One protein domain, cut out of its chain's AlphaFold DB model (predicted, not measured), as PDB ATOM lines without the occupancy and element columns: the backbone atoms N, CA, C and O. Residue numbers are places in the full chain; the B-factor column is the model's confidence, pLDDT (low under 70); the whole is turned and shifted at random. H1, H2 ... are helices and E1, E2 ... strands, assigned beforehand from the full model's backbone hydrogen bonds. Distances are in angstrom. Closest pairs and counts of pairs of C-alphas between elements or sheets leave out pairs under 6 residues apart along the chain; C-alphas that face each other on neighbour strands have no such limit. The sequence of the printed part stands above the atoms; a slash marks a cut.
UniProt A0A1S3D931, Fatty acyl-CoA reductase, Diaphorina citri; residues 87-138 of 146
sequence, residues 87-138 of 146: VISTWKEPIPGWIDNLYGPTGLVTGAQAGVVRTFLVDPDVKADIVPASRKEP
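This is residues 87 to 138 of the 146 residues of the protein "Fatty acyl-CoA reductase" of Diaphorina citri (UniProt A0A1S3D931). With little regular structure, the printed part is a wide, loose loop of chain: residues 87 to 104 lead to one short helix, H1, and a long arc, of which residues 121 to 127 stand free, swings back to a short strand, E1, beside the first residues. The 52 printed residues hold H1 and then E1, 12 residues in named elements, class mixed. The whole is loose, with a radius of gyration of the C-alphas of 12.9 A, and spans 36 by 26 by 16 A.

Residues 87 to 88 pair, parallel, with residues 131 to 132 of E1, residues 130 to 132; E1 pairs with no named strand. H1, residues 105 to 113, and E1 are apart. In H1 every O i to N i+4 pair is within hydrogen-bond range.

H1 begins at C-alpha 105 (230.732, 200.190, 196.510) and is 12.2 A long from first to last C-alpha. E1, 6.8 A long, ends at C-alpha 132 (220.596, 201.155, 189.416).

The C-alphas farthest apart, of Thr 119 and Pro 138, are 37.1 A apart. The printed part has no cut. The link from H1 to E1 is long, with 16 residues. Residues 135 to 138 have pLDDT under 70.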
ATOM      1  N   VAL A  87     222.729 204.165 195.081       82.56
ATOM      2  CA  VAL A  87     222.655 204.281 193.626       82.56
ATOM      3  C   VAL A  87     223.995 203.879 193.017       82.56
ATOM      4  O   VAL A  87     225.030 204.435 193.378       82.56
ATOM      5  N   ILE A  88     223.975 202.920 192.093       84.56
ATOM      6  CA  ILE A  88     225.163 202.465 191.355       84.56
ATOM      7  C   ILE A  88     225.046 202.772 189.862       84.56
ATOM      8  O   ILE A  88     224.108 203.440 189.417       84.56
ATOM      9  N   SER A  89     226.006 202.259 189.092       81.75
ATOM     10  CA  SER A  89     226.074 202.393 187.643       81.75
ATOM     11  C   SER A  89     224.754 202.083 186.936       81.75
ATOM     12  O   SER A  89     223.864 201.367 187.410       81.75
ATOM     13  N   THR A  90     224.620 202.673 185.757       82.31
ATOM     14  CA  THR A  90     223.450 202.463 184.910       82.31
ATOM     15  C   THR A  90     223.351 201.002 184.470       82.31
ATOM     16  O   THR A  90     224.338 200.373 184.091       82.31
ATOM     17  N   TRP A  91     222.140 200.442 184.493       78.00
ATOM     18  CA  TRP A  91     221.938 199.054 184.074       78.00
ATOM     19  C   TRP A  91     222.019 198.899 182.551       78.00
ATOM     20  O   TRP A  91     222.654 197.975 182.051       78.00
ATOM     21  N   LYS A  92     221.362 199.800 181.804       75.31
ATOM     22  CA  LYS A  92     221.240 199.710 180.335       75.31
ATOM     23  C   LYS A  92     221.497 201.015 179.593       75.31
ATOM     24  O   LYS A  92     222.212 201.001 178.603       75.31
ATOM     25  N   GLU A  93     220.888 202.116 180.021       75.81
ATOM     26  CA  GLU A  93     220.960 203.389 179.295       75.81
ATOM     27  C   GLU A  93     221.549 204.503 180.160       75.81
ATOM     28  O   GLU A  93     221.272 204.521 181.364       75.81
ATOM     29  N   PRO A  94     222.275 205.466 179.560       72.56
ATOM     30  CA  PRO A  94     222.618 205.570 178.130       72.56
ATOM     31  C   PRO A  94     223.776 204.653 177.690       72.56
ATOM     32  O   PRO A  94     223.871 204.323 176.512       72.56
ATOM     33  N   ILE A  95     224.627 204.217 178.621       81.69
ATOM     34  CA  ILE A  95     225.753 203.306 178.379       81.69
ATOM     35  C   ILE A  95     225.773 202.301 179.540       81.69
ATOM     36  O   ILE A  95     225.952 202.746 180.667       81.69
ATOM     37  N   PRO A  96     225.605 200.984 179.323       81.00
ATOM     38  CA  PRO A  96     225.612 200.002 180.408       81.00
ATOM     39  C   PRO A  96     226.880 200.088 181.260       81.00
ATOM     40  O   PRO A  96     227.987 200.155 180.731       81.00
ATOM     41  N   GLY A  97     226.723 200.079 182.583       78.44
ATOM     42  CA  GLY A  97     227.840 200.172 183.519       78.44
ATOM     43  C   GLY A  97     228.446 201.571 183.638       78.44
ATOM     44  O   GLY A  97     229.403 201.739 184.390       78.44
ATOM     45  N   TRP A  98     227.892 202.583 182.961       83.25
ATOM     46  CA  TRP A  98     228.380 203.949 183.099       83.25
ATOM     47  C   TRP A  98     228.146 204.468 184.510       83.25
ATOM     48  O   TRP A  98     227.043 204.338 185.061       83.25
ATOM     49  N   ILE A  99     229.200 205.058 185.062       81.44
ATOM     50  CA  ILE A  99     229.211 205.729 186.348       81.44
ATOM     51  C   ILE A  99     230.128 206.946 186.264       81.44
ATOM     52  O   ILE A  99     231.166 206.909 185.604       81.44
ATOM     53  N   ASP A 100     229.728 208.027 186.915       77.19
ATOM     54  CA  ASP A 100     230.465 209.290 186.966       77.19
ATOM     55  C   ASP A 100     231.359 209.413 188.205       77.19
ATOM     56  O   ASP A 100     232.179 210.326 188.295       77.19
ATOM     57  N   ASN A 101     231.218 208.496 189.163       76.00
ATOM     58  CA  ASN A 101     231.923 208.542 190.429       76.00
ATOM     59  C   ASN A 101     232.366 207.152 190.907       76.00
ATOM     60  O   ASN A 101     231.789 206.126 190.558       76.00
ATOM     61  N   LEU A 102     233.411 207.130 191.731       77.00
ATOM     62  CA  LEU A 102     233.946 205.920 192.362       77.00
ATOM     63  C   LEU A 102     233.620 205.877 193.860       77.00
ATOM     64  O   LEU A 102     234.351 205.269 194.640       77.00
ATOM     65  N   TYR A 103     232.550 206.540 194.297       78.06
ATOM     66  CA  TYR A 103     232.215 206.581 195.715       78.06
ATOM     67  C   TYR A 103     231.576 205.264 196.177       78.06
ATOM     68  O   TYR A 103     230.810 204.623 195.457       78.06
ATOM     69  N   GLY A 104     231.901 204.854 197.406       80.44
ATOM     70  CA  GLY A 104     231.285 203.698 198.056       80.44
ATOM     71  C   GLY A 104     231.569 202.363 197.341       80.44
ATOM     72  O   GLY A 104     232.733 202.069 197.050       80.44
ATOM     73  N   PRO A 105     230.541 201.531 197.068       80.81
ATOM     74  CA  PRO A 105     230.732 200.190 196.510       80.81
ATOM     75  C   PRO A 105     231.433 200.158 195.153       80.81
ATOM     76  O   PRO A 105     232.198 199.235 194.892       80.81
ATOM     77  N   THR A 106     231.231 201.164 194.299       82.12
ATOM     78  CA  THR A 106     231.882 201.204 192.983       82.12
ATOM     79  C   THR A 106     233.396 201.312 193.121       82.12
ATOM     80  O   THR A 106     234.123 200.562 192.478       82.12
ATOM     81  N   GLY A 107     233.890 202.194 193.996       83.50
ATOM     82  CA  GLY A 107     235.324 202.313 194.262       83.50
ATOM     83  C   GLY A 107     235.913 201.033 194.847       83.50
ATOM     84  O   GLY A 107     237.005 200.628 194.455       83.50
ATOM     85  N   LEU A 108     235.162 200.357 195.723       84.25
ATOM     86  CA  LEU A 108     235.570 199.074 196.291       84.25
ATOM     87  C   LEU A 108     235.725 197.996 195.208       84.25
ATOM     88  O   LEU A 108     236.756 197.326 195.154       84.25
ATOM     89  N   VAL A 109     234.731 197.859 194.326       84.94
ATOM     90  CA  VAL A 109     234.758 196.890 193.219       84.94
ATOM     91  C   VAL A 109     235.894 197.208 192.248       84.94
ATOM     92  O   VAL A 109     236.660 196.311 191.908       84.94
ATOM     93  N   THR A 110     236.064 198.471 191.853       84.50
ATOM     94  CA  THR A 110     237.160 198.895 190.968       84.50
ATOM     95  C   THR A 110     238.527 198.634 191.602       84.50
ATOM     96  O   THR A 110     239.431 198.124 190.943       84.50
ATOM     97  N   GLY A 111     238.688 198.925 192.897       84.94
ATOM     98  CA  GLY A 111     239.921 198.662 193.635       84.94
ATOM     99  C   GLY A 111     240.245 197.171 193.744       84.94
ATOM    100  O   GLY A 111     241.411 196.789 193.627       84.94
ATOM    101  N   ALA A 112     239.226 196.325 193.915       87.81
ATOM    102  CA  ALA A 112     239.381 194.875 193.911       87.81
ATOM    103  C   ALA A 112     239.742 194.346 192.515       87.81
ATOM    104  O   ALA A 112     240.653 193.532 192.382       87.81
ATOM    105  N   GLN A 113     239.092 194.857 191.464       86.44
ATOM    106  CA  GLN A 113     239.393 194.511 190.071       86.44
ATOM    107  C   GLN A 113     240.816 194.908 189.665       86.44
ATOM    108  O   GLN A 113     241.487 194.156 188.964       86.44
ATOM    109  N   ALA A 114     241.300 196.057 190.140       88.88
ATOM    110  CA  ALA A 114     242.676 196.502 189.929       88.88
ATOM    111  C   ALA A 114     243.706 195.735 190.786       88.88
ATOM    112  O   ALA A 114     244.907 195.947 190.635       88.88
ATOM    113  N   GLY A 115     243.261 194.877 191.714       87.25
ATOM    114  CA  GLY A 115     244.124 194.133 192.635       87.25
ATOM    115  C   GLY A 115     244.709 194.964 193.784       87.25
ATOM    116  O   GLY A 115     245.523 194.454 194.554       87.25
ATOM    117  N   VAL A 116     244.294 196.227 193.925       91.62
ATOM    118  CA  VAL A 116     244.741 197.136 194.994       91.62
ATOM    119  C   VAL A 116     244.060 196.781 196.314       91.62
ATOM    120  O   VAL A 116     244.708 196.705 197.358       91.62
ATOM    121  N   VAL A 117     242.753 196.511 196.270       87.06
ATOM    122  CA  VAL A 117     241.989 196.040 197.429       87.06
ATOM    123  C   VAL A 117     241.983 194.517 197.422       87.06
ATOM    124  O   VAL A 117     241.367 193.896 196.561       87.06
ATOM    125  N   ARG A 118     242.669 193.904 198.391       84.38
ATOM    126  CA  ARG A 118     242.769 192.435 198.501       84.38
ATOM    127  C   ARG A 118     241.830 191.827 199.537       84.38
ATOM    128  O   ARG A 118     241.484 190.657 199.427       84.38
ATOM    129  N   THR A 119     241.425 192.604 200.533       87.00
ATOM    130  CA  THR A 119     240.509 192.182 201.595       87.00
ATOM    131  C   THR A 119     239.595 193.342 201.976       87.00
ATOM    132  O   THR A 119     239.997 194.505 201.925       87.00
ATOM    133  N   PHE A 120     238.357 193.026 202.349       81.19
ATOM    134  CA  PHE A 120     237.385 193.992 202.849       81.19
ATOM    135  C   PHE A 120     236.680 193.398 204.067       81.19
ATOM    136  O   PHE A 120     236.240 192.250 204.027       81.19
ATOM    137  N   LEU A 121     236.615 194.161 205.158       86.00
ATOM    138  CA  LEU A 121     235.912 193.755 206.370       86.00
ATOM    139  C   LEU A 121     234.428 194.085 206.201       86.00
ATOM    140  O   LEU A 121     234.053 195.255 206.169       86.00
ATOM    141  N   VAL A 122     233.597 193.054 206.087       83.31
ATOM    142  CA  VAL A 122     232.144 193.180 205.974       83.31
ATOM    143  C   VAL A 122     231.477 192.123 206.835       83.31
ATOM    144  O   VAL A 122     231.985 191.012 206.971       83.31
ATOM    145  N   ASP A 123     230.340 192.483 207.412       86.38
ATOM    146  CA  ASP A 123     229.443 191.525 208.035       86.38
ATOM    147  C   ASP A 123     228.633 190.821 206.923       86.38
ATOM    148  O   ASP A 123     227.896 191.499 206.198       86.38
ATOM    149  N   PRO A 124     228.782 189.495 206.735       83.25
ATOM    150  CA  PRO A 124     228.106 188.761 205.667       83.25
ATOM    151  C   PRO A 124     226.581 188.702 205.837       83.25
ATOM    152  O   PRO A 124     225.881 188.427 204.860       83.25
ATOM    153  N   ASP A 125     226.058 188.980 207.034       86.38
ATOM    154  CA  ASP A 125     224.621 188.969 207.310       86.38
ATOM    155  C   ASP A 125     223.945 190.310 206.958       86.38
ATOM    156  O   ASP A 125     222.712 190.410 206.903       86.38
ATOM    157  N   VAL A 126     224.733 191.353 206.666       81.94
ATOM    158  CA  VAL A 126     224.226 192.676 206.289       81.94
ATOM    159  C   VAL A 126     223.848 192.713 204.809       81.94
ATOM    160  O   VAL A 126     224.666 192.515 203.911       81.94
ATOM    161  N   LYS A 127     222.582 193.046 204.536       80.19
ATOM    162  CA  LYS A 127     222.064 193.219 203.173       80.19
ATOM    163  C   LYS A 127     222.300 194.646 202.683       80.19
ATOM    164  O   LYS A 127     221.793 195.594 203.276       80.19
ATOM    165  N   ALA A 128     223.013 194.790 201.567       79.56
ATOM    166  CA  ALA A 128     223.146 196.060 200.860       79.56
ATOM    167  C   ALA A 128     222.021 196.208 199.823       79.56
ATOM    168  O   ALA A 128     221.955 195.433 198.868       79.56
ATOM    169  N   ASP A 129     221.142 197.198 200.002       82.12
ATOM    170  CA  ASP A 129     220.111 197.529 199.014       82.12
ATOM    171  C   ASP A 129     220.692 198.468 197.949       82.12
ATOM    172  O   ASP A 129     221.079 199.603 198.245       82.12
ATOM    173  N   ILE A 130     220.793 197.964 196.722       82.50
ATOM    174  CA  ILE A 130     221.485 198.604 195.608       82.50
ATOM    175  C   ILE A 130     220.482 198.881 194.491       82.50
ATOM    176  O   ILE A 130     219.838 197.972 193.966       82.50
ATOM    177  N   VAL A 131     220.398 200.144 194.082       83.62
ATOM    178  CA  VAL A 131     219.465 200.623 193.061       83.62
ATOM    179  C   VAL A 131     220.254 201.095 191.835       83.62
ATOM    180  O   VAL A 131     221.186 201.887 191.972       83.62
ATOM    181  N   PRO A 132     219.928 200.648 190.610       80.56
ATOM    182  CA  PRO A 132     220.596 201.155 189.416       80.56
ATOM    183  C   PRO A 132     220.185 202.607 189.141       80.56
ATOM    184  O   PRO A 132     219.006 202.945 189.248       80.56
ATOM    185  N   ALA A 133     221.124 203.448 188.692       80.00
ATOM    186  CA  ALA A 133     220.823 204.836 188.308       80.00
ATOM    187  C   ALA A 133     219.798 204.946 187.163       80.00
ATOM    188  O   ALA A 133     219.090 205.942 187.041       80.00
ATOM    189  N   SER A 134     219.711 203.918 186.314       77.38
ATOM    190  CA  SER A 134     218.772 203.860 185.197       77.38
ATOM    191  C   SER A 134     218.239 202.447 185.027       77.38
ATOM    192  O   SER A 134     219.006 201.485 184.934       77.38
ATOM    193  N   ARG A 135     216.912 202.333 184.948       57.62
ATOM    194  CA  ARG A 135     216.187 201.104 184.627       57.62
ATOM    195  C   ARG A 135     215.245 201.396 183.463       57.62
ATOM    196  O   ARG A 135     214.199 202.003 183.656       57.62
ATOM    197  N   LYS A 136     215.574 200.910 182.262       49.66
ATOM    198  CA  LYS A 136     214.557 200.691 181.224       49.66
ATOM    199  C   LYS A 136     213.989 199.288 181.380       49.66
ATOM    200  O   LYS A 136     214.717 198.298 181.241       49.66
ATOM    201  N   GLU A 137     212.690 199.202 181.644       54.53
ATOM    202  CA  GLU A 137     211.953 197.974 181.360       54.53
ATOM    203  C   GLU A 137     212.028 197.704 179.850       54.53
ATOM    204  O   GLU A 137     211.993 198.654 179.060       54.53
ATOM    205  N   PRO A 138     212.201 196.444 179.414       45.66
ATOM    206  CA  PRO A 138     212.116 196.130 177.998       45.66
ATOM    207  C   PRO A 138     210.724 196.540 177.513       45.66
ATOM    208  O   PRO A 138     209.719 195.963 177.921       45.66
TER     209      PRO A 138